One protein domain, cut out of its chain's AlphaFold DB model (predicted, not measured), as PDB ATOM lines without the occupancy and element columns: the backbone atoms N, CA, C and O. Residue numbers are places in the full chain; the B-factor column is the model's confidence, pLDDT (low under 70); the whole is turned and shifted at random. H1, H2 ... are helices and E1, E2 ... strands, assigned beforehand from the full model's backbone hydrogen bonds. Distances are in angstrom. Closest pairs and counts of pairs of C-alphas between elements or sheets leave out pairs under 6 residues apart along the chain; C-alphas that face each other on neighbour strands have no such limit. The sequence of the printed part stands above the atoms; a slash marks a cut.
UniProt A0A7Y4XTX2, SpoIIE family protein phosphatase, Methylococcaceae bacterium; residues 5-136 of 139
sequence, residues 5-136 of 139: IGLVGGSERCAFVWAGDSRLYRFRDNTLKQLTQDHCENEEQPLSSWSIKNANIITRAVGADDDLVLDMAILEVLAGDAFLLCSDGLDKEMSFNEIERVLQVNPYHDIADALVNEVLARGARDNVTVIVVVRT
ATOM      1  N   ILE A   5     162.534 168.305 221.712       97.75
ATOM      2  CA  ILE A   5     163.551 169.272 221.341       97.75
ATOM      3  C   ILE A   5     162.886 170.612 221.057       97.75
ATOM      4  O   ILE A   5     161.878 170.688 220.356       97.75
ATOM      5  N   GLY A   6     163.424 171.676 221.645       97.25
ATOM      6  CA  GLY A   6     162.892 173.025 221.517       97.25
ATOM      7  C   GLY A   6     163.995 174.027 221.227       97.25
ATOM      8  O   GLY A   6     165.069 173.958 221.820       97.25
ATOM      9  N   LEU A   7     163.710 174.981 220.342       97.88
ATOM     10  CA  LEU A   7     164.585 176.105 220.016       97.88
ATOM     11  C   LEU A   7     163.835 177.415 220.272       97.88
ATOM     12  O   LEU A   7     162.751 177.635 219.735       97.88
ATOM     13  N   VAL A   8     164.432 178.303 221.062       96.88
ATOM     14  CA  VAL A   8     163.915 179.641 221.361       96.88
ATOM     15  C   VAL A   8     164.875 180.673 220.784       96.88
ATOM     16  O   VAL A   8     166.025 180.790 221.215       96.88
ATOM     17  N   GLY A   9     164.407 181.417 219.782       92.56
ATOM     18  CA  GLY A   9     165.184 182.461 219.117       92.56
ATOM     19  C   GLY A   9     165.107 183.809 219.836       92.56
ATOM     20  O   GLY A   9     164.028 184.260 220.211       92.56
ATOM     21  N   GLY A  10     166.255 184.471 219.984       88.31
ATOM     22  CA  GLY A  10     166.388 185.869 220.395       88.31
ATOM     23  C   GLY A  10     167.028 186.738 219.305       88.31
ATOM     24  O   GLY A  10     167.263 186.302 218.174       88.31
ATOM     25  N   SER A  11     167.325 187.998 219.635       84.69
ATOM     26  CA  SER A  11     167.949 188.940 218.694       84.69
ATOM     27  C   SER A  11     169.366 188.519 218.293       84.69
ATOM     28  O   SER A  11     169.676 188.567 217.109       84.69
ATOM     29  N   GLU A  12     170.190 188.074 219.242       90.94
ATOM     30  CA  GLU A  12     171.612 187.736 219.023       90.94
ATOM     31  C   GLU A  12     171.972 186.307 219.449       90.94
ATOM     32  O   GLU A  12     173.038 185.788 219.121       90.94
ATOM     33  N   ARG A  13     171.090 185.658 220.209       95.19
ATOM     34  CA  ARG A  13     171.318 184.332 220.779       95.19
ATOM     35  C   ARG A  13     170.087 183.468 220.610       95.19
ATOM     36  O   ARG A  13     168.973 183.985 220.549       95.19
ATOM     37  N   CYS A  14     170.286 182.160 220.587       95.94
ATOM     38  CA  CYS A  14     169.215 181.196 220.770       95.94
ATOM     39  C   CYS A  14     169.527 180.305 221.966       95.94
ATOM     40  O   CYS A  14     170.691 180.051 222.288       95.94
ATOM     41  N   ALA A  15     168.467 179.861 222.628       97.56
ATOM     42  CA  ALA A  15     168.518 178.814 223.630       97.56
ATOM     43  C   ALA A  15     167.835 177.575 223.059       97.56
ATOM     44  O   ALA A  15     166.853 177.695 222.324       97.56
ATOM     45  N   PHE A  16     168.329 176.398 223.405       98.12
ATOM     46  CA  PHE A  16     167.673 175.146 223.063       98.12
ATOM     47  C   PHE A  16     167.692 174.191 224.244       98.12
ATOM     48  O   PHE A  16     168.582 174.253 225.093       98.12
ATOM     49  N   VAL A  17     166.669 173.344 224.288       97.94
ATOM     50  CA  VAL A  17     166.456 172.324 225.318       97.94
ATOM     51  C   VAL A  17     166.108 171.006 224.648       97.94
ATOM     52  O   VAL A  17     165.436 171.017 223.612       97.94
ATOM     53  N   TRP A  18     166.540 169.885 225.219       97.75
ATOM     54  CA  TRP A  18     166.183 168.575 224.686       97.75
ATOM     55  C   TRP A  18     166.199 167.461 225.738       97.75
ATOM     56  O   TRP A  18     166.897 167.536 226.749       97.75
ATOM     57  N   ALA A  19     165.416 166.418 225.467       96.31
ATOM     58  CA  ALA A  19     165.513 165.096 226.075       96.31
ATOM     59  C   ALA A  19     165.147 164.031 225.031       96.31
ATOM     60  O   ALA A  19     164.195 164.206 224.266       96.31
ATOM     61  N   GLY A  20     165.894 162.929 225.012       94.94
ATOM     62  CA  GLY A  20     165.785 161.875 224.000       94.94
ATOM     63  C   GLY A  20     166.824 161.982 222.886       94.94
ATOM     64  O   GLY A  20     167.870 162.600 223.078       94.94
ATOM     65  N   ASP A  21     166.516 161.372 221.743       94.44
ATOM     66  CA  ASP A  21     167.368 161.224 220.552       94.44
ATOM     67  C   ASP A  21     166.885 162.056 219.348       94.44
ATOM     68  O   ASP A  21     167.367 161.903 218.231       94.44
ATOM     69  N   SER A  22     165.943 162.982 219.555       96.31
ATOM     70  CA  SER A  22     165.659 164.025 218.563       96.31
ATOM     71  C   SER A  22     166.778 165.062 218.562       96.31
ATOM     72  O   SER A  22     167.269 165.457 219.623       96.31
ATOM     73  N   ARG A  23     167.173 165.528 217.376       97.62
ATOM     74  CA  ARG A  23     168.432 166.260 217.195       97.62
ATOM     75  C   ARG A  23     168.242 167.685 216.706       97.62
ATOM     76  O   ARG A  23     167.346 167.973 215.914       97.62
ATOM     77  N   LEU A  24     169.127 168.573 217.162       98.44
ATOM     78  CA  LEU A  24     169.300 169.920 216.616       98.44
ATOM     79  C   LEU A  24     170.654 170.001 215.924       98.44
ATOM     80  O   LEU A  24     171.701 169.756 216.528       98.44
ATOM     81  N   TYR A  25     170.628 170.456 214.681       98.38
ATOM     82  CA  TYR A  25     171.803 170.801 213.906       98.38
ATOM     83  C   TYR A  25     171.850 172.301 213.629       98.38
ATOM     84  O   TYR A  25     170.818 172.960 213.491       98.38
ATOM     85  N   ARG A  26     173.064 172.836 213.484       98.00
ATOM     86  CA  ARG A  26     173.322 174.158 212.910       98.00
ATOM     87  C   ARG A  26     174.151 174.013 211.650       98.00
ATOM     88  O   ARG A  26     175.235 173.436 211.686       98.00
ATOM     89  N   PHE A  27     173.674 174.623 210.582       98.00
ATOM     90  CA  PHE A  27     174.387 174.815 209.338       98.00
ATOM     91  C   PHE A  27     174.851 176.271 209.237       98.00
ATOM     92  O   PHE A  27     174.036 177.197 209.278       98.00
ATOM     93  N   ARG A  28     176.169 176.466 209.158       96.06
ATOM     94  CA  ARG A  28     176.833 177.772 209.046       96.06
ATOM     95  C   ARG A  28     178.064 177.609 208.166       96.06
ATOM     96  O   ARG A  28     178.797 176.642 208.342       96.06
ATOM     97  N   ASP A  29     178.292 178.545 207.248       94.50
ATOM     98  CA  ASP A  29     179.481 178.560 206.383       94.50
ATOM     99  C   ASP A  29     179.732 177.203 205.693       94.50
ATOM    100  O   ASP A  29     180.827 176.644 205.738       94.50
ATOM    101  N   ASN A  30     178.679 176.639 205.090       94.31
ATOM    102  CA  ASN A  30     178.671 175.324 204.432       94.31
ATOM    103  C   ASN A  30     179.016 174.114 205.313       94.31
ATOM    104  O   ASN A  30     179.222 173.027 204.777       94.31
ATOM    105  N   THR A  31     179.039 174.287 206.634       96.94
ATOM    106  CA  THR A  31     179.368 173.233 207.592       96.94
ATOM    107  C   THR A  31     178.166 172.919 208.468       96.94
ATOM    108  O   THR A  31     177.622 173.803 209.142       96.94
ATOM    109  N   LEU A  32     177.774 171.649 208.497       98.25
ATOM    110  CA  LEU A  32     176.803 171.125 209.442       98.25
ATOM    111  C   LEU A  32     177.488 170.806 210.774       98.25
ATOM    112  O   LEU A  32     178.606 170.297 210.828       98.25
ATOM    113  N   LYS A  33     176.806 171.085 211.882       98.12
ATOM    114  CA  LYS A  33     177.235 170.680 213.221       98.12
ATOM    115  C   LYS A  33     176.036 170.222 214.037       98.12
ATOM    116  O   LYS A  33     175.075 170.974 214.169       98.12
ATOM    117  N   GLN A  34     176.122 169.036 214.633       98.00
ATOM    118  CA  GLN A  34     175.161 168.592 215.641       98.00
ATOM    119  C   GLN A  34     175.392 169.352 216.952       98.00
ATOM    120  O   GLN A  34     176.534 169.514 217.393       98.00
ATOM    121  N   LEU A  35     174.319 169.877 217.537       97.75
ATOM    122  CA  LEU A  35     174.360 170.672 218.765       97.75
ATOM    123  C   LEU A  35     173.890 169.895 219.996       97.75
ATOM    124  O   LEU A  35     174.271 170.258 221.105       97.75
ATOM    125  N   THR A  36     173.085 168.854 219.801       97.06
ATOM    126  CA  THR A  36     172.587 167.967 220.858       97.06
ATOM    127  C   THR A  36     173.388 166.673 220.915       97.06
ATOM    128  O   THR A  36     173.881 166.199 219.894       97.06
ATOM    129  N   GLN A  37     173.489 166.095 222.104       94.44
ATOM    130  CA  GLN A  37     173.920 164.710 222.305       94.44
ATOM    131  C   GLN A  37     172.666 163.866 222.536       94.44
ATOM    132  O   GLN A  37     171.774 164.328 223.255       94.44
ATOM    133  N   ASP A  38     172.568 162.680 221.943       93.56
ATOM    134  CA  ASP A  38     171.389 161.847 222.141       93.56
ATOM    135  C   ASP A  38     171.425 161.242 223.543       93.56
ATOM    136  O   ASP A  38     172.460 160.817 224.062       93.56
ATOM    137  N   HIS A  39     170.258 161.190 224.173       92.38
ATOM    138  CA  HIS A  39     170.102 160.514 225.450       92.38
ATOM    139  C   HIS A  39     169.765 159.044 225.207       92.38
ATOM    140  O   HIS A  39     168.599 158.642 225.259       92.38
ATOM    141  N   CYS A  40     170.792 158.256 224.899       87.00
ATOM    142  CA  CYS A  40     170.699 156.818 224.675       87.00
ATOM    143  C   CYS A  40     171.873 156.059 225.321       87.00
ATOM    144  O   CYS A  40     172.929 156.620 225.624       87.00
ATOM    145  N   GLU A  41     171.683 154.760 225.583       79.38
ATOM    146  CA  GLU A  41     172.594 153.968 226.433       79.38
ATOM    147  C   GLU A  41     174.063 153.920 225.971       79.38
ATOM    148  O   GLU A  41     174.955 153.672 226.790       79.38
ATOM    149  N   ASN A  42     174.319 154.070 224.672       72.75
ATOM    150  CA  ASN A  42     175.657 154.076 224.077       72.75
ATOM    151  C   ASN A  42     176.354 155.438 224.187       72.75
ATOM    152  O   ASN A  42     177.580 155.466 224.237       72.75
ATOM    153  N   GLU A  43     175.605 156.541 224.216       71.62
ATOM    154  CA  GLU A  43     176.163 157.898 224.232       71.62
ATOM    155  C   GLU A  43     176.371 158.437 225.653       71.62
ATOM    156  O   GLU A  43     177.313 159.188 225.897       71.62
ATOM    157  N   GLU A  44     175.563 157.997 226.622       69.06
ATOM    158  CA  GLU A  44     175.685 158.444 228.017       69.06
ATOM    159  C   GLU A  44     176.703 157.649 228.857       69.06
ATOM    160  O   GLU A  44     176.972 158.011 230.006       69.06
ATOM    161  N   GLN A  45     177.285 156.563 228.331       62.66
ATOM    162  CA  GLN A  45     178.223 155.723 229.087       62.66
ATOM    163  C   GLN A  45     179.693 155.870 228.667       62.66
ATOM    164  O   GLN A  45     179.996 156.088 227.494       62.66
ATOM    165  N   PRO A  46     180.648 155.702 229.608       58.44
ATOM    166  CA  PRO A  46     182.067 155.771 229.292       58.44
ATOM    167  C   PRO A  46     182.478 154.662 228.315       58.44
ATOM    168  O   PRO A  46     182.156 153.491 228.522       58.44
ATOM    169  N   LEU A  47     183.312 155.018 227.331       59.09
ATOM    170  CA  LEU A  47     183.904 154.126 226.315       59.09
ATOM    171  C   LEU A  47     184.590 152.857 226.872       59.09
ATOM    172  O   LEU A  47     184.907 151.945 226.115       59.09
ATOM    173  N   SER A  48     184.838 152.775 228.182       57.69
ATOM    174  CA  SER A  48     185.414 151.604 228.850       57.69
ATOM    175  C   SER A  48     184.438 150.436 229.057       57.69
ATOM    176  O   SER A  48     184.871 149.374 229.509       57.69
ATOM    177  N   SER A  49     183.136 150.592 228.779       58.00
ATOM    178  CA  SER A  49     182.176 149.484 228.879       58.00
ATOM    179  C   SER A  49     182.177 148.640 227.598       58.00
ATOM    180  O   SER A  49     181.611 149.031 226.584       58.00
ATOM    181  N   TRP A  50     182.787 147.453 227.647       49.81
ATOM    182  CA  TRP A  50     182.929 146.498 226.530       49.81
ATOM    183  C   TRP A  50     181.626 145.800 226.083       49.81
ATOM    184  O   TRP A  50     181.668 144.776 225.401       49.81
ATOM    185  N   SER A  51     180.460 146.300 226.482       54.59
ATOM    186  CA  SER A  51     179.176 145.700 226.123       54.59
ATOM    187  C   SER A  51     178.691 146.262 224.788       54.59
ATOM    188  O   SER A  51     178.573 147.472 224.631       54.59
ATOM    189  N   ILE A  52     178.387 145.383 223.829       51.56
ATOM    190  CA  ILE A  52     177.659 145.742 222.604       51.56
ATOM    191  C   ILE A  52     176.258 146.176 223.043       51.56
ATOM    192  O   ILE A  52     175.451 145.331 223.430       51.56
ATOM    193  N   LYS A  53     175.996 147.484 223.069       56.06
ATOM    194  CA  LYS A  53     174.713 148.038 223.514       56.06
ATOM    195  C   LYS A  53     173.827 148.438 222.349       56.06
ATOM    196  O   LYS A  53     174.307 148.799 221.275       56.06
ATOM    197  N   ASN A  54     172.521 148.382 222.590       56.47
ATOM    198  CA  ASN A  54     171.512 148.784 221.626       56.47
ATOM    199  C   ASN A  54     171.450 150.312 221.571       56.47
ATOM    200  O   ASN A  54     170.926 150.937 222.488       56.47
ATOM    201  N   ALA A  55     171.907 150.904 220.466       62.16
ATOM    202  CA  ALA A  55     171.812 152.348 220.207       62.16
ATOM    203  C   ALA A  55     170.364 152.890 220.182       62.16
ATOM    204  O   ALA A  55     170.156 154.092 220.129       62.16
ATOM    205  N   ASN A  56     169.360 152.007 220.233       68.06
ATOM    206  CA  ASN A  56     167.941 152.352 220.149       68.06
ATOM    207  C   ASN A  56     167.247 152.484 221.519       68.06
ATOM    208  O   ASN A  56     166.029 152.648 221.554       68.06
ATOM    209  N   ILE A  57     167.961 152.342 222.643       83.12
ATOM    210  CA  ILE A  57     167.361 152.507 223.977       83.12
ATOM    211  C   ILE A  57     167.569 153.949 224.437       83.12
ATOM    212  O   ILE A  57     168.680 154.335 224.803       83.12
ATOM    213  N   ILE A  58     166.480 154.719 224.425       87.31
ATOM    214  CA  ILE A  58     166.423 156.095 224.926       87.31
ATOM    215  C   ILE A  58     166.441 156.078 226.460       87.31
ATOM    216  O   ILE A  58     165.645 155.376 227.082       87.31
ATOM    217  N   THR A  59     167.325 156.869 227.066       87.75
ATOM    218  CA  THR A  59     167.515 156.958 228.524       87.75
ATOM    219  C   THR A  59     166.780 158.132 229.160       87.75
ATOM    220  O   THR A  59     166.590 158.144 230.373       87.75
ATOM    221  N   ARG A  60     166.337 159.116 228.364       90.62
ATOM    222  CA  ARG A  60     165.540 160.257 228.838       90.62
ATOM    223  C   ARG A  60     164.392 160.557 227.890       90.62
ATOM    224  O   ARG A  60     164.609 160.800 226.709       90.62
ATOM    225  N   ALA A  61     163.172 160.608 228.413       90.06
ATOM    226  CA  ALA A  61     161.996 160.990 227.643       90.06
ATOM    227  C   ALA A  61     160.904 161.569 228.551       90.06
ATOM    228  O   ALA A  61     160.743 161.170 229.705       90.06
ATOM    229  N   VAL A  62     160.107 162.487 228.008       91.50
ATOM    230  CA  VAL A  62     158.941 163.069 228.679       91.50
ATOM    231  C   VAL A  62     157.964 161.950 229.041       91.50
ATOM    232  O   VAL A  62     157.510 161.213 228.162       91.50
ATOM    233  N   GLY A  63     157.631 161.823 230.326       88.25
ATOM    234  CA  GLY A  63     156.707 160.802 230.827       88.25
ATOM    235  C   GLY A  63     157.231 159.367 230.716       88.25
ATOM    236  O   GLY A  63     156.426 158.448 230.553       88.25
ATOM    237  N   ALA A  64     158.555 159.170 230.689       86.19
ATOM    238  CA  ALA A  64     159.177 157.860 230.912       86.19
ATOM    239  C   ALA A  64     159.476 157.613 232.402       86.19
ATOM    240  O   ALA A  64     159.244 156.504 232.871       86.19
ATOM    241  N   ASP A  65     159.879 158.659 233.124       84.75
ATOM    242  CA  ASP A  65     160.110 158.670 234.572       84.75
ATOM    243  C   ASP A  65     159.317 159.810 235.237       84.75
ATOM    244  O   ASP A  65     158.821 160.712 234.549       84.75
ATOM    245  N   ASP A  66     159.199 159.767 236.569       84.00
ATOM    246  CA  ASP A  66     158.519 160.801 237.367       84.00
ATOM    247  C   ASP A  66     159.214 162.171 237.246       84.00
ATOM    248  O   ASP A  66     158.547 163.204 237.162       84.00
ATOM    249  N   ASP A  67     160.550 162.167 237.178       87.75
ATOM    250  CA  ASP A  67     161.383 163.356 237.011       87.75
ATOM    251  C   ASP A  67     161.990 163.405 235.602       87.75
ATOM    252  O   ASP A  67     162.691 162.490 235.169       87.75
ATOM    253  N   LEU A  68     161.772 164.514 234.891       88.56
ATOM    254  CA  LEU A  68     162.385 164.766 233.588       88.56
ATOM    255  C   LEU A  68     163.627 165.648 233.731       88.56
ATOM    256  O   LEU A  68     163.529 166.815 234.115       88.56
ATOM    257  N   VAL A  69     164.780 165.121 233.321       90.56
ATOM    258  CA  VAL A  69     166.022 165.895 233.201       90.56
ATOM    259  C   VAL A  69     166.189 166.377 231.762       90.56
ATOM    260  O   VAL A  69     166.354 165.573 230.845       90.56
ATOM    261  N   LEU A  70     166.151 167.697 231.577       93.81
ATOM    262  CA  LEU A  70     166.408 168.359 230.298       93.81
ATOM    263  C   LEU A  70     167.849 168.854 230.240       93.81
ATOM    264  O   LEU A  70     168.302 169.546 231.155       93.81
ATOM    265  N   ASP A  71     168.514 168.591 229.122       96.62
ATOM    266  CA  ASP A  71     169.737 169.302 228.781       96.62
ATOM    267  C   ASP A  71     169.379 170.633 228.108       96.62
ATOM    268  O   ASP A  71     168.346 170.767 227.440       96.62
ATOM    269  N   MET A  72     170.225 171.645 228.310       97.50
ATOM    270  CA  MET A  72     170.028 172.973 227.742       97.50
ATOM    271  C   MET A  72     171.345 173.642 227.373       97.50
ATOM    272  O   MET A  72     172.353 173.500 228.065       97.50
ATOM    273  N   ALA A  73     171.318 174.449 226.318       97.94
ATOM    274  CA  ALA A  73     172.453 175.273 225.935       97.94
ATOM    275  C   ALA A  73     172.012 176.572 225.252       97.94
ATOM    276  O   ALA A  73     170.883 176.717 224.781       97.94
ATOM    277  N   ILE A  74     172.928 177.542 225.232       97.50
ATOM    278  CA  ILE A  74     172.755 178.853 224.602       97.50
ATOM    279  C   ILE A  74     173.922 179.068 223.642       97.50
ATOM    280  O   ILE A  74     175.069 178.781 223.989       97.50
ATOM    281  N   LEU A  75     173.646 179.604 222.456       95.94
ATOM    282  CA  LEU A  75     174.676 179.975 221.487       95.94
ATOM    283  C   LEU A  75     174.377 181.312 220.813       95.94
ATOM    284  O   LEU A  75     173.245 181.797 220.817       95.94
ATOM    285  N   GLU A  76     175.412 181.895 220.214       96.06
ATOM    286  CA  GLU A  76     175.303 183.088 219.375       96.06
ATOM    287  C   GLU A  76     174.816 182.741 217.969       96.06
ATOM    288  O   GLU A  76     175.342 181.830 217.311       96.06
ATOM    289  N   VAL A  77     173.837 183.510 217.502       94.50
ATOM    290  CA  VAL A  77     173.195 183.338 216.202       94.50
ATOM    291  C   VAL A  77     173.703 184.409 215.251       94.50
ATOM    292  O   VAL A  77     173.647 185.601 215.555       94.50
ATOM    293  N   LEU A  78     174.162 183.983 214.079       93.94
ATOM    294  CA  LEU A  78     174.606 184.868 213.009       93.94
ATOM    295  C   LEU A  78     173.603 184.856 211.859       93.94
ATOM    296  O   LEU A  78     172.837 183.909 211.679       93.94
ATOM    297  N   ALA A  79     173.601 185.924 211.067       92.12
ATOM    298  CA  ALA A  79     172.850 185.930 209.821       92.12
ATOM    299  C   ALA A  79     173.353 184.827 208.882       92.12
ATOM    300  O   ALA A  79     174.556 184.622 208.748       92.12
ATOM    301  N   GLY A  80     172.420 184.133 208.232       91.88
ATOM    302  CA  GLY A  80     172.706 182.981 207.380       91.88
ATOM    303  C   GLY A  80     172.734 181.642 208.119       91.88
ATOM    304  O   GLY A  80     172.740 180.610 207.451       91.88
ATOM    305  N   ASP A  81     172.691 181.631 209.459       95.56
ATOM    306  CA  ASP A  81     172.528 180.385 210.209       95.56
ATOM    307  C   ASP A  81     171.214 179.703 209.836       95.56
ATOM    308  O   ASP A  81     170.144 180.317 209.905       95.56
ATOM    309  N   ALA A  82     171.288 178.414 209.520       96.38
ATOM    310  CA  ALA A  82     170.126 177.545 209.432       96.38
ATOM    311  C   ALA A  82     170.179 176.506 210.553       96.38
ATOM    312  O   ALA A  82     171.194 175.847 210.769       96.38
ATOM    313  N   PHE A  83     169.078 176.364 211.277       97.75
ATOM    314  CA  PHE A  83     168.884 175.357 212.305       97.75
ATOM    315  C   PHE A  83     167.923 174.300 211.781       97.75
ATOM    316  O   PHE A  83     166.861 174.642 211.262       97.75
ATOM    317  N   LEU A  84     168.294 173.033 211.933       98.44
ATOM    318  CA  LEU A  84     167.460 171.886 211.591       98.44
ATOM    319  C   LEU A  84     167.156 171.126 212.876       98.44
ATOM    320  O   LEU A  84     168.074 170.618 213.514       98.44
ATOM    321  N   LEU A  85     165.882 171.060 213.246       98.56
ATOM    322  CA  LEU A  85     165.391 170.159 214.282       98.56
ATOM    323  C   LEU A  85     164.773 168.958 213.576       98.56
ATOM    324  O   LEU A  85     164.001 169.150 212.633       98.56
ATOM    325  N   CYS A  86     165.074 167.745 214.020       98.00
ATOM    326  CA  CYS A  86     164.484 166.546 213.439       98.00
ATOM    327  C   CYS A  86     164.231 165.446 214.469       98.00
ATOM    328  O   CYS A  86     164.901 165.373 215.503       98.00
ATOM    329  N   SER A  87     163.259 164.586 214.160       96.81
ATOM    330  CA  SER A  87     163.150 163.271 214.792       96.81
ATOM    331  C   SER A  87     164.233 162.323 214.268       96.81
ATOM    332  O   SER A  87     164.832 162.558 213.215       96.81
ATOM    333  N   ASP A  88     164.421 161.227 214.995       93.94
ATOM    334  CA  ASP A  88     165.286 160.097 214.648       93.94
ATOM    335  C   ASP A  88     164.944 159.452 213.288       93.94
ATOM    336  O   ASP A  88     165.810 158.915 212.597       93.94
ATOM    337  N   GLY A  89     163.682 159.555 212.858       94.81
ATOM    338  CA  GLY A  89     163.229 159.131 211.532       94.81
ATOM    339  C   GLY A  89     163.971 159.797 210.363       94.81
ATOM    340  O   GLY A  89     163.977 159.240 209.267       94.81
ATOM    341  N   LEU A  90     164.619 160.954 210.572       96.75
ATOM    342  CA  LEU A  90     165.505 161.552 209.568       96.75
ATOM    343  C   LEU A  90     166.893 160.897 209.580       96.75
ATOM    344  O   LEU A  90     167.334 160.375 208.558       96.75
ATOM    345  N   ASP A  91     167.601 160.931 210.709       91.62
ATOM    346  CA  ASP A  91     169.015 160.536 210.764       91.62
ATOM    347  C   ASP A  91     169.248 159.016 210.759       91.62
ATOM    348  O   ASP A  91     170.352 158.560 210.455       91.62
ATOM    349  N   LYS A  92     168.203 158.215 211.002       92.12
ATOM    350  CA  LYS A  92     168.228 156.761 210.768       92.12
ATOM    351  C   LYS A  92     168.148 156.388 209.285       92.12
ATOM    352  O   LYS A  92     168.539 155.275 208.920       92.12
ATOM    353  N   GLU A  93     167.640 157.284 208.437       95.25
ATOM    354  CA  GLU A  93     167.469 157.064 206.993       95.25
ATOM    355  C   GLU A  93     168.464 157.858 206.142       95.25
ATOM    356  O   GLU A  93     168.788 157.452 205.022       95.25
ATOM    357  N   MET A  94     168.972 158.973 206.667       96.88
ATOM    358  CA  MET A  94     169.936 159.844 206.005       96.88
ATOM    359  C   MET A  94     171.169 160.052 206.879       96.88
ATOM    360  O   MET A  94     171.086 160.481 208.025       96.88
ATOM    361  N   SER A  95     172.340 159.803 206.305       96.56
ATOM    362  CA  SER A  95     173.613 160.086 206.959       96.56
ATOM    363  C   SER A  95     173.839 161.590 207.131       96.56
ATOM    364  O   SER A  95     173.331 162.418 206.372       96.56
ATOM    365  N   PHE A  96     174.700 161.946 208.085       96.75
ATOM    366  CA  PHE A  96     175.099 163.331 208.344       96.75
ATOM    367  C   PHE A  96     175.546 164.080 207.074       96.75
ATOM    368  O   PHE A  96     175.140 165.216 206.842       96.75
ATOM    369  N   ASN A  97     176.336 163.421 206.221       97.75
ATOM    370  CA  ASN A  97     176.848 164.011 204.982       97.75
ATOM    371  C   ASN A  97     175.741 164.241 203.942       97.75
ATOM    372  O   ASN A  97     175.804 165.199 203.175       97.75
ATOM    373  N   GLU A  98     174.727 163.375 203.893       97.88
ATOM    374  CA  GLU A  98     173.574 163.556 203.004       97.88
ATOM    375  C   GLU A  98     172.709 164.729 203.467       97.88
ATOM    376  O   GLU A  98     172.330 165.566 202.649       97.88
ATOM    377  N   ILE A  99     172.464 164.838 204.777       98.31
ATOM    378  CA  ILE A  99     171.744 165.974 205.367       98.31
ATOM    379  C   ILE A  99     172.496 167.281 205.074       98.31
ATOM    380  O   ILE A  99     171.900 168.237 204.573       98.31
ATOM    381  N   GLU A 100     173.814 167.317 205.311       98.38
ATOM    382  CA  GLU A 100     174.661 168.471 204.986       98.38
ATOM    383  C   GLU A 100     174.574 168.826 203.499       98.38
ATOM    384  O   GLU A 100     174.418 169.996 203.142       98.38
ATOM    385  N   ARG A 101     174.606 167.821 202.618       98.06
ATOM    386  CA  ARG A 101     174.497 168.043 201.179       98.06
ATOM    387  C   ARG A 101     173.161 168.672 200.798       98.06
ATOM    388  O   ARG A 101     173.155 169.589 199.978       98.06
ATOM    389  N   VAL A 102     172.051 168.223 201.385       98.00
ATOM    390  CA  VAL A 102     170.722 168.811 201.149       98.00
ATOM    391  C   VAL A 102     170.686 170.274 201.592       98.00
ATOM    392  O   VAL A 102     170.199 171.113 200.832       98.00
ATOM    393  N   LEU A 103     171.262 170.595 202.755       97.31
ATOM    394  CA  LEU A 103     171.369 171.969 203.265       97.31
ATOM    395  C   LEU A 103     172.250 172.871 202.380       97.31
ATOM    396  O   LEU A 103     171.990 174.067 202.282       97.31
ATOM    397  N   GLN A 104     173.274 172.314 201.722       96.81
ATOM    398  CA  GLN A 104     174.173 173.062 200.832       96.81
ATOM    399  C   GLN A 104     173.550 173.415 199.475       96.81
ATOM    400  O   GLN A 104     173.891 174.450 198.904       96.81
ATOM    401  N   VAL A 105     172.719 172.534 198.904       97.00
ATOM    402  CA  VAL A 105     172.284 172.663 197.498       97.00
ATOM    403  C   VAL A 105     170.884 173.233 197.319       97.00
ATOM    404  O   VAL A 105     170.572 173.702 196.226       97.00
ATOM    405  N   ASN A 106     170.046 173.190 198.356       96.25
ATOM    406  CA  ASN A 106     168.665 173.651 198.273       96.25
ATOM    407  C   ASN A 106     168.511 175.055 198.869       96.25
ATOM    408  O   ASN A 106     169.161 175.385 199.865       96.25
ATOM    409  N   PRO A 107     167.626 175.894 198.308       93.56
ATOM    410  CA  PRO A 107     167.260 177.145 198.949       93.56
ATOM    411  C   PRO A 107     166.487 176.864 200.243       93.56
ATOM    412  O   PRO A 107     165.758 175.884 200.352       93.56
ATOM    413  N   TYR A 108     166.591 177.770 201.217       91.12
ATOM    414  CA  TYR A 108     166.072 177.566 202.575       91.12
ATOM    415  C   TYR A 108     164.604 177.125 202.683       91.12
ATOM    416  O   TYR A 108     164.263 176.403 203.614       91.12
ATOM    417  N   HIS A 109     163.743 177.560 201.758       91.62
ATOM    418  CA  HIS A 109     162.318 177.223 201.764       91.62
ATOM    419  C   HIS A 109     162.022 175.803 201.263       91.62
ATOM    420  O   HIS A 109     160.979 175.269 201.616       91.62
ATOM    421  N   ASP A 110     162.949 175.180 200.530       97.00
ATOM    422  CA  ASP A 110     162.780 173.837 199.960       97.00
ATOM    423  C   ASP A 110     163.453 172.747 200.810       97.00
ATOM    424  O   ASP A 110     163.213 171.562 200.601       97.00
ATOM    425  N   ILE A 111     164.305 173.117 201.776       97.69
ATOM    426  CA  ILE A 111     165.120 172.161 202.550       97.69
ATOM    427  C   ILE A 111     164.245 171.147 203.292       97.69
ATOM    428  O   ILE A 111     164.544 169.955 203.266       97.69
ATOM    429  N   ALA A 112     163.178 171.604 203.954       98.00
ATOM    430  CA  ALA A 112     162.298 170.719 204.716       98.00
ATOM    431  C   ALA A 112     161.643 169.665 203.808       98.00
ATOM    432  O   ALA A 112     161.720 168.472 204.099       98.00
ATOM    433  N   ASP A 113     161.085 170.098 202.675       98.12
ATOM    434  CA  ASP A 113     160.452 169.207 201.702       98.12
ATOM    435  C   ASP A 113     161.474 168.265 201.056       98.12
ATOM    436  O   ASP A 113     161.201 167.078 200.894       98.12
ATOM    437  N   ALA A 114     162.673 168.755 200.729       98.19
ATOM    438  CA  ALA A 114     163.744 167.936 200.169       98.19
ATOM    439  C   ALA A 114     164.168 166.809 201.126       98.19
ATOM    440  O   ALA A 114     164.276 165.660 200.698       98.19
ATOM    441  N   LEU A 115     164.357 167.113 202.416       98.25
ATOM    442  CA  LEU A 115     164.704 166.113 203.435       98.25
ATOM    443  C   LEU A 115     163.596 165.064 203.592       98.25
ATOM    444  O   LEU A 115     163.869 163.867 203.565       98.25
ATOM    445  N   VAL A 116     162.339 165.500 203.723       98.12
ATOM    446  CA  VAL A 116     161.204 164.580 203.892       98.12
ATOM    447  C   VAL A 116     161.023 163.698 202.658       98.12
ATOM    448  O   VAL A 116     160.863 162.487 202.797       98.12
ATOM    449  N   ASN A 117     161.094 164.263 201.452       98.00
ATOM    450  CA  ASN A 117     160.949 163.500 200.213       98.00
ATOM    451  C   ASN A 117     162.053 162.451 200.041       98.00
ATOM    452  O   ASN A 117     161.763 161.338 199.604       98.00
ATOM    453  N   GLU A 118     163.293 162.771 200.416       97.62
ATOM    454  CA  GLU A 118     164.411 161.825 200.367       97.62
ATOM    455  C   GLU A 118     164.197 160.650 201.339       97.62
ATOM    456  O   GLU A 118     164.400 159.492 200.967       97.62
ATOM    457  N   VAL A 119     163.699 160.915 202.553       97.56
ATOM    458  CA  VAL A 119     163.329 159.864 203.522       97.56
ATOM    459  C   VAL A 119     162.172 159.003 203.008       97.56
ATOM    460  O   VAL A 119     162.233 157.772 203.068       97.56
ATOM    461  N   LEU A 120     161.127 159.625 202.453       96.94
ATOM    462  CA  LEU A 120     159.980 158.912 201.884       96.94
ATOM    463  C   LEU A 120     160.387 158.027 200.698       96.94
ATOM    464  O   LEU A 120     159.915 156.894 200.592       96.94
ATOM    465  N   ALA A 121     161.300 158.491 199.842       96.88
ATOM    466  CA  ALA A 121     161.824 157.712 198.720       96.88
ATOM    467  C   ALA A 121     162.599 156.458 199.168       96.88
ATOM    468  O   ALA A 121     162.658 155.471 198.432       96.88
ATOM    469  N   ARG A 122     163.148 156.466 200.391       95.00
ATOM    470  CA  ARG A 122     163.837 155.327 201.025       95.00
ATOM    471  C   ARG A 122     162.882 154.364 201.740       95.00
ATOM    472  O   ARG A 122     163.315 153.336 202.254       95.00
ATOM    473  N   GLY A 123     161.583 154.666 201.737       93.44
ATOM    474  CA  GLY A 123     160.529 153.836 202.315       93.44
ATOM    475  C   GLY A 123     160.105 154.230 203.729       93.44
ATOM    476  O   GLY A 123     159.160 153.619 204.219       93.44
ATOM    477  N   ALA A 124     160.757 155.230 204.345       92.88
ATOM    478  CA  ALA A 124     160.437 155.802 205.658       92.88
ATOM    479  C   ALA A 124     160.028 154.755 206.711       92.88
ATOM    480  O   ALA A 124     158.843 154.569 206.997       92.88
ATOM    481  N   ARG A 125     161.010 154.059 207.305       91.50
ATOM    482  CA  ARG A 125     160.739 153.000 208.297       91.50
ATOM    483  C   ARG A 125     160.085 153.516 209.582       91.50
ATOM    484  O   ARG A 125     159.562 152.705 210.343       91.50
ATOM    485  N   ASP A 126     160.115 154.828 209.805       92.69
ATOM    486  CA  ASP A 126     159.499 155.512 210.936       92.69
ATOM    487  C   ASP A 126     158.914 156.876 210.521       92.69
ATOM    488  O   ASP A 126     159.060 157.330 209.382       92.69
ATOM    489  N   ASN A 127     158.236 157.548 211.449       94.38
ATOM    490  CA  ASN A 127     157.754 158.906 211.270       94.38
ATOM    491  C   ASN A 127     158.921 159.898 211.198       94.38
ATOM    492  O   ASN A 127     159.725 160.040 212.119       94.38
ATOM    493  N   VAL A 128     158.960 160.656 210.106       96.56
ATOM    494  CA  VAL A 128     159.909 161.750 209.919       96.56
ATOM    495  C   VAL A 128     159.236 163.081 210.235       96.56
ATOM    496  O   VAL A 128     158.183 163.411 209.694       96.56
ATOM    497  N   THR A 129     159.847 163.852 211.129       97.31
ATOM    498  CA  THR A 129     159.471 165.241 211.407       97.31
ATOM    499  C   THR A 129     160.712 166.106 211.290       97.31
ATOM    500  O   THR A 129     161.749 165.774 211.860       97.31
ATOM    501  N   VAL A 130     160.607 167.225 210.572       98.06
ATOM    502  CA  VAL A 130     161.690 168.204 210.429       98.06
ATOM    503  C   VAL A 130     161.160 169.623 210.592       98.06
ATOM    504  O   VAL A 130     160.042 169.934 210.183       98.06
ATOM    505  N   ILE A 131     161.976 170.499 211.172       97.94
ATOM    506  CA  ILE A 131     161.738 171.940 211.233       97.94
ATOM    507  C   ILE A 131     163.028 172.637 210.822       97.94
ATOM    508  O   ILE A 131     164.084 172.382 211.399       97.94
ATOM    509  N   VAL A 132     162.930 173.552 209.858       97.75
ATOM    510  CA  VAL A 132     164.049 174.393 209.425       97.75
ATOM    511  C   VAL A 132     163.783 175.832 209.854       97.75
ATOM    512  O   VAL A 132     162.765 176.419 209.496       97.75
ATOM    513  N   VAL A 133     164.705 176.410 210.620       96.25
ATOM    514  CA  VAL A 133     164.650 177.805 211.072       96.25
ATOM    515  C   VAL A 133     165.874 178.530 210.546       96.25
ATOM    516  O   VAL A 133     166.996 178.139 210.845       96.25
ATOM    517  N   VAL A 134     165.678 179.611 209.794       94.81
ATOM    518  CA  VAL A 134     166.789 180.365 209.203       94.81
ATOM    519  C   VAL A 134     166.855 181.761 209.786       94.81
ATOM    520  O   VAL A 134     165.864 182.495 209.792       94.81
ATOM    521  N   ARG A 135     168.044 182.156 210.243       92.62
ATOM    522  CA  ARG A 135     168.308 183.537 210.613       92.62
ATOM    523  C   ARG A 135     168.563 184.355 209.357       92.62
ATOM    524  O   ARG A 135     169.643 184.320 208.773       92.62
ATOM    525  N   THR A 136     167.583 185.158 208.983       87.81
ATOM    526  CA  THR A 136     167.743 186.155 207.928       87.81
ATOM    527  C   THR A 136     168.351 187.447 208.481       87.81
ATOM    528  O   THR A 136     168.340 187.706 209.690       87.81
TER     529      THR A 136
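This is residues 5 to 136 of the 139 residues of the protein "SpoIIE family protein phosphatase" of Methylococcaceae bacterium (UniProt A0A7Y4XTX2). A four-stranded sheet, E4, E3, E6 and E7, has helices H2 and H3 packed over one face, and a smaller sheet, E1, E2 and E5, lies over its other face. The long link between E4 and E5 loops away beyond one end of the sheets, and its residues 45 to 50 stick out. The printed part has 132 residues, with three named helices and seven named strands in the order E1 E2 E3 E4 E5 E6 H1 H2 H3 E7; both sheets are antiparallel. The class is mixed, helices and strands, with under half of the residues in named elements. The whole is compact, with a radius of gyration of the C-alphas of 15.6 A and spans of 42 by 37 by 29 A.

The larger sheet runs E4, residues 31 to 34; E3, 23 to 28, 16.4 A long; E6, 82 to 86; and E7, 130 to 134, ending at C-alpha 134 (166.789, 180.365, 209.203). The smaller runs E1, residues 5 to 9, from C-alpha 5 (163.551, 169.272, 221.341); E2, 13 to 19, 20.8 A; and E5, 71 to 76, 17.6 A. The helices are H1, residues 88 to 91; H2, 96 to 105, 14.6 A; and H3, 111 to 121, 15.3 A, from C-alpha 111 (165.120, 172.161, 202.550).

In the larger sheet these backbone atoms are within hydrogen-bond range: N 25 and O 84 between E3 and E6, at 2.8 A, N 33 and O 26 in the hairpin of E3 and E4, at 2.8 A, and N 85 and O 131 between E6 and E7, at 2.9 A. H2 and H3 are on the same face of it, an arrangement of two layers, helices on one face of a sheet. H2 has a height of 9.5 A and lies over E4 and E3, slantwise to the strands at 44 degrees to E3 on the local plane; its closest C-alphas to E4 are Glu 100 and Leu 32, 5.6 A apart. H3 lies over E7 and runs along the strands, at 10 degrees to E7 on the local plane; the closest C-alphas are those of Ala 112 and Val 132, 6.2 A apart. H2 and H3 touch at a steep tilt of 51 degrees, opposite ways, the closest C-alphas being those of Leu 103 and Ile 111, at 6.3 A. H1 only grazes the sheet; it only just touches H3, with 3 pairs of C-alphas within 8 A, the closest those of Leu 90 and Val 119, at 6.6 A. In the smaller sheet, N 8 and O 15 are 2.8 A apart in the hairpin of E1 and E2, and N 16 and O 73 are 2.9 A apart between E2 and E5. The closest C-alphas of E1 and E3 are those of Ile 5 and Arg 23, at 7.1 A. In H2 and H3 every O i to N i+4 pair is within hydrogen-bond range; H1 is too short for such a pair, and its one O i to N i+3 pair is within range.

The C-alphas of Trp 50 and Thr 136 are the two farthest apart, at 46.4 A. The printed part has no cut. The link from E4 to E5, residues 35 to 70, is long. The mean pLDDT of the printed part is 90.9, and residues 44 to 56 are under 70.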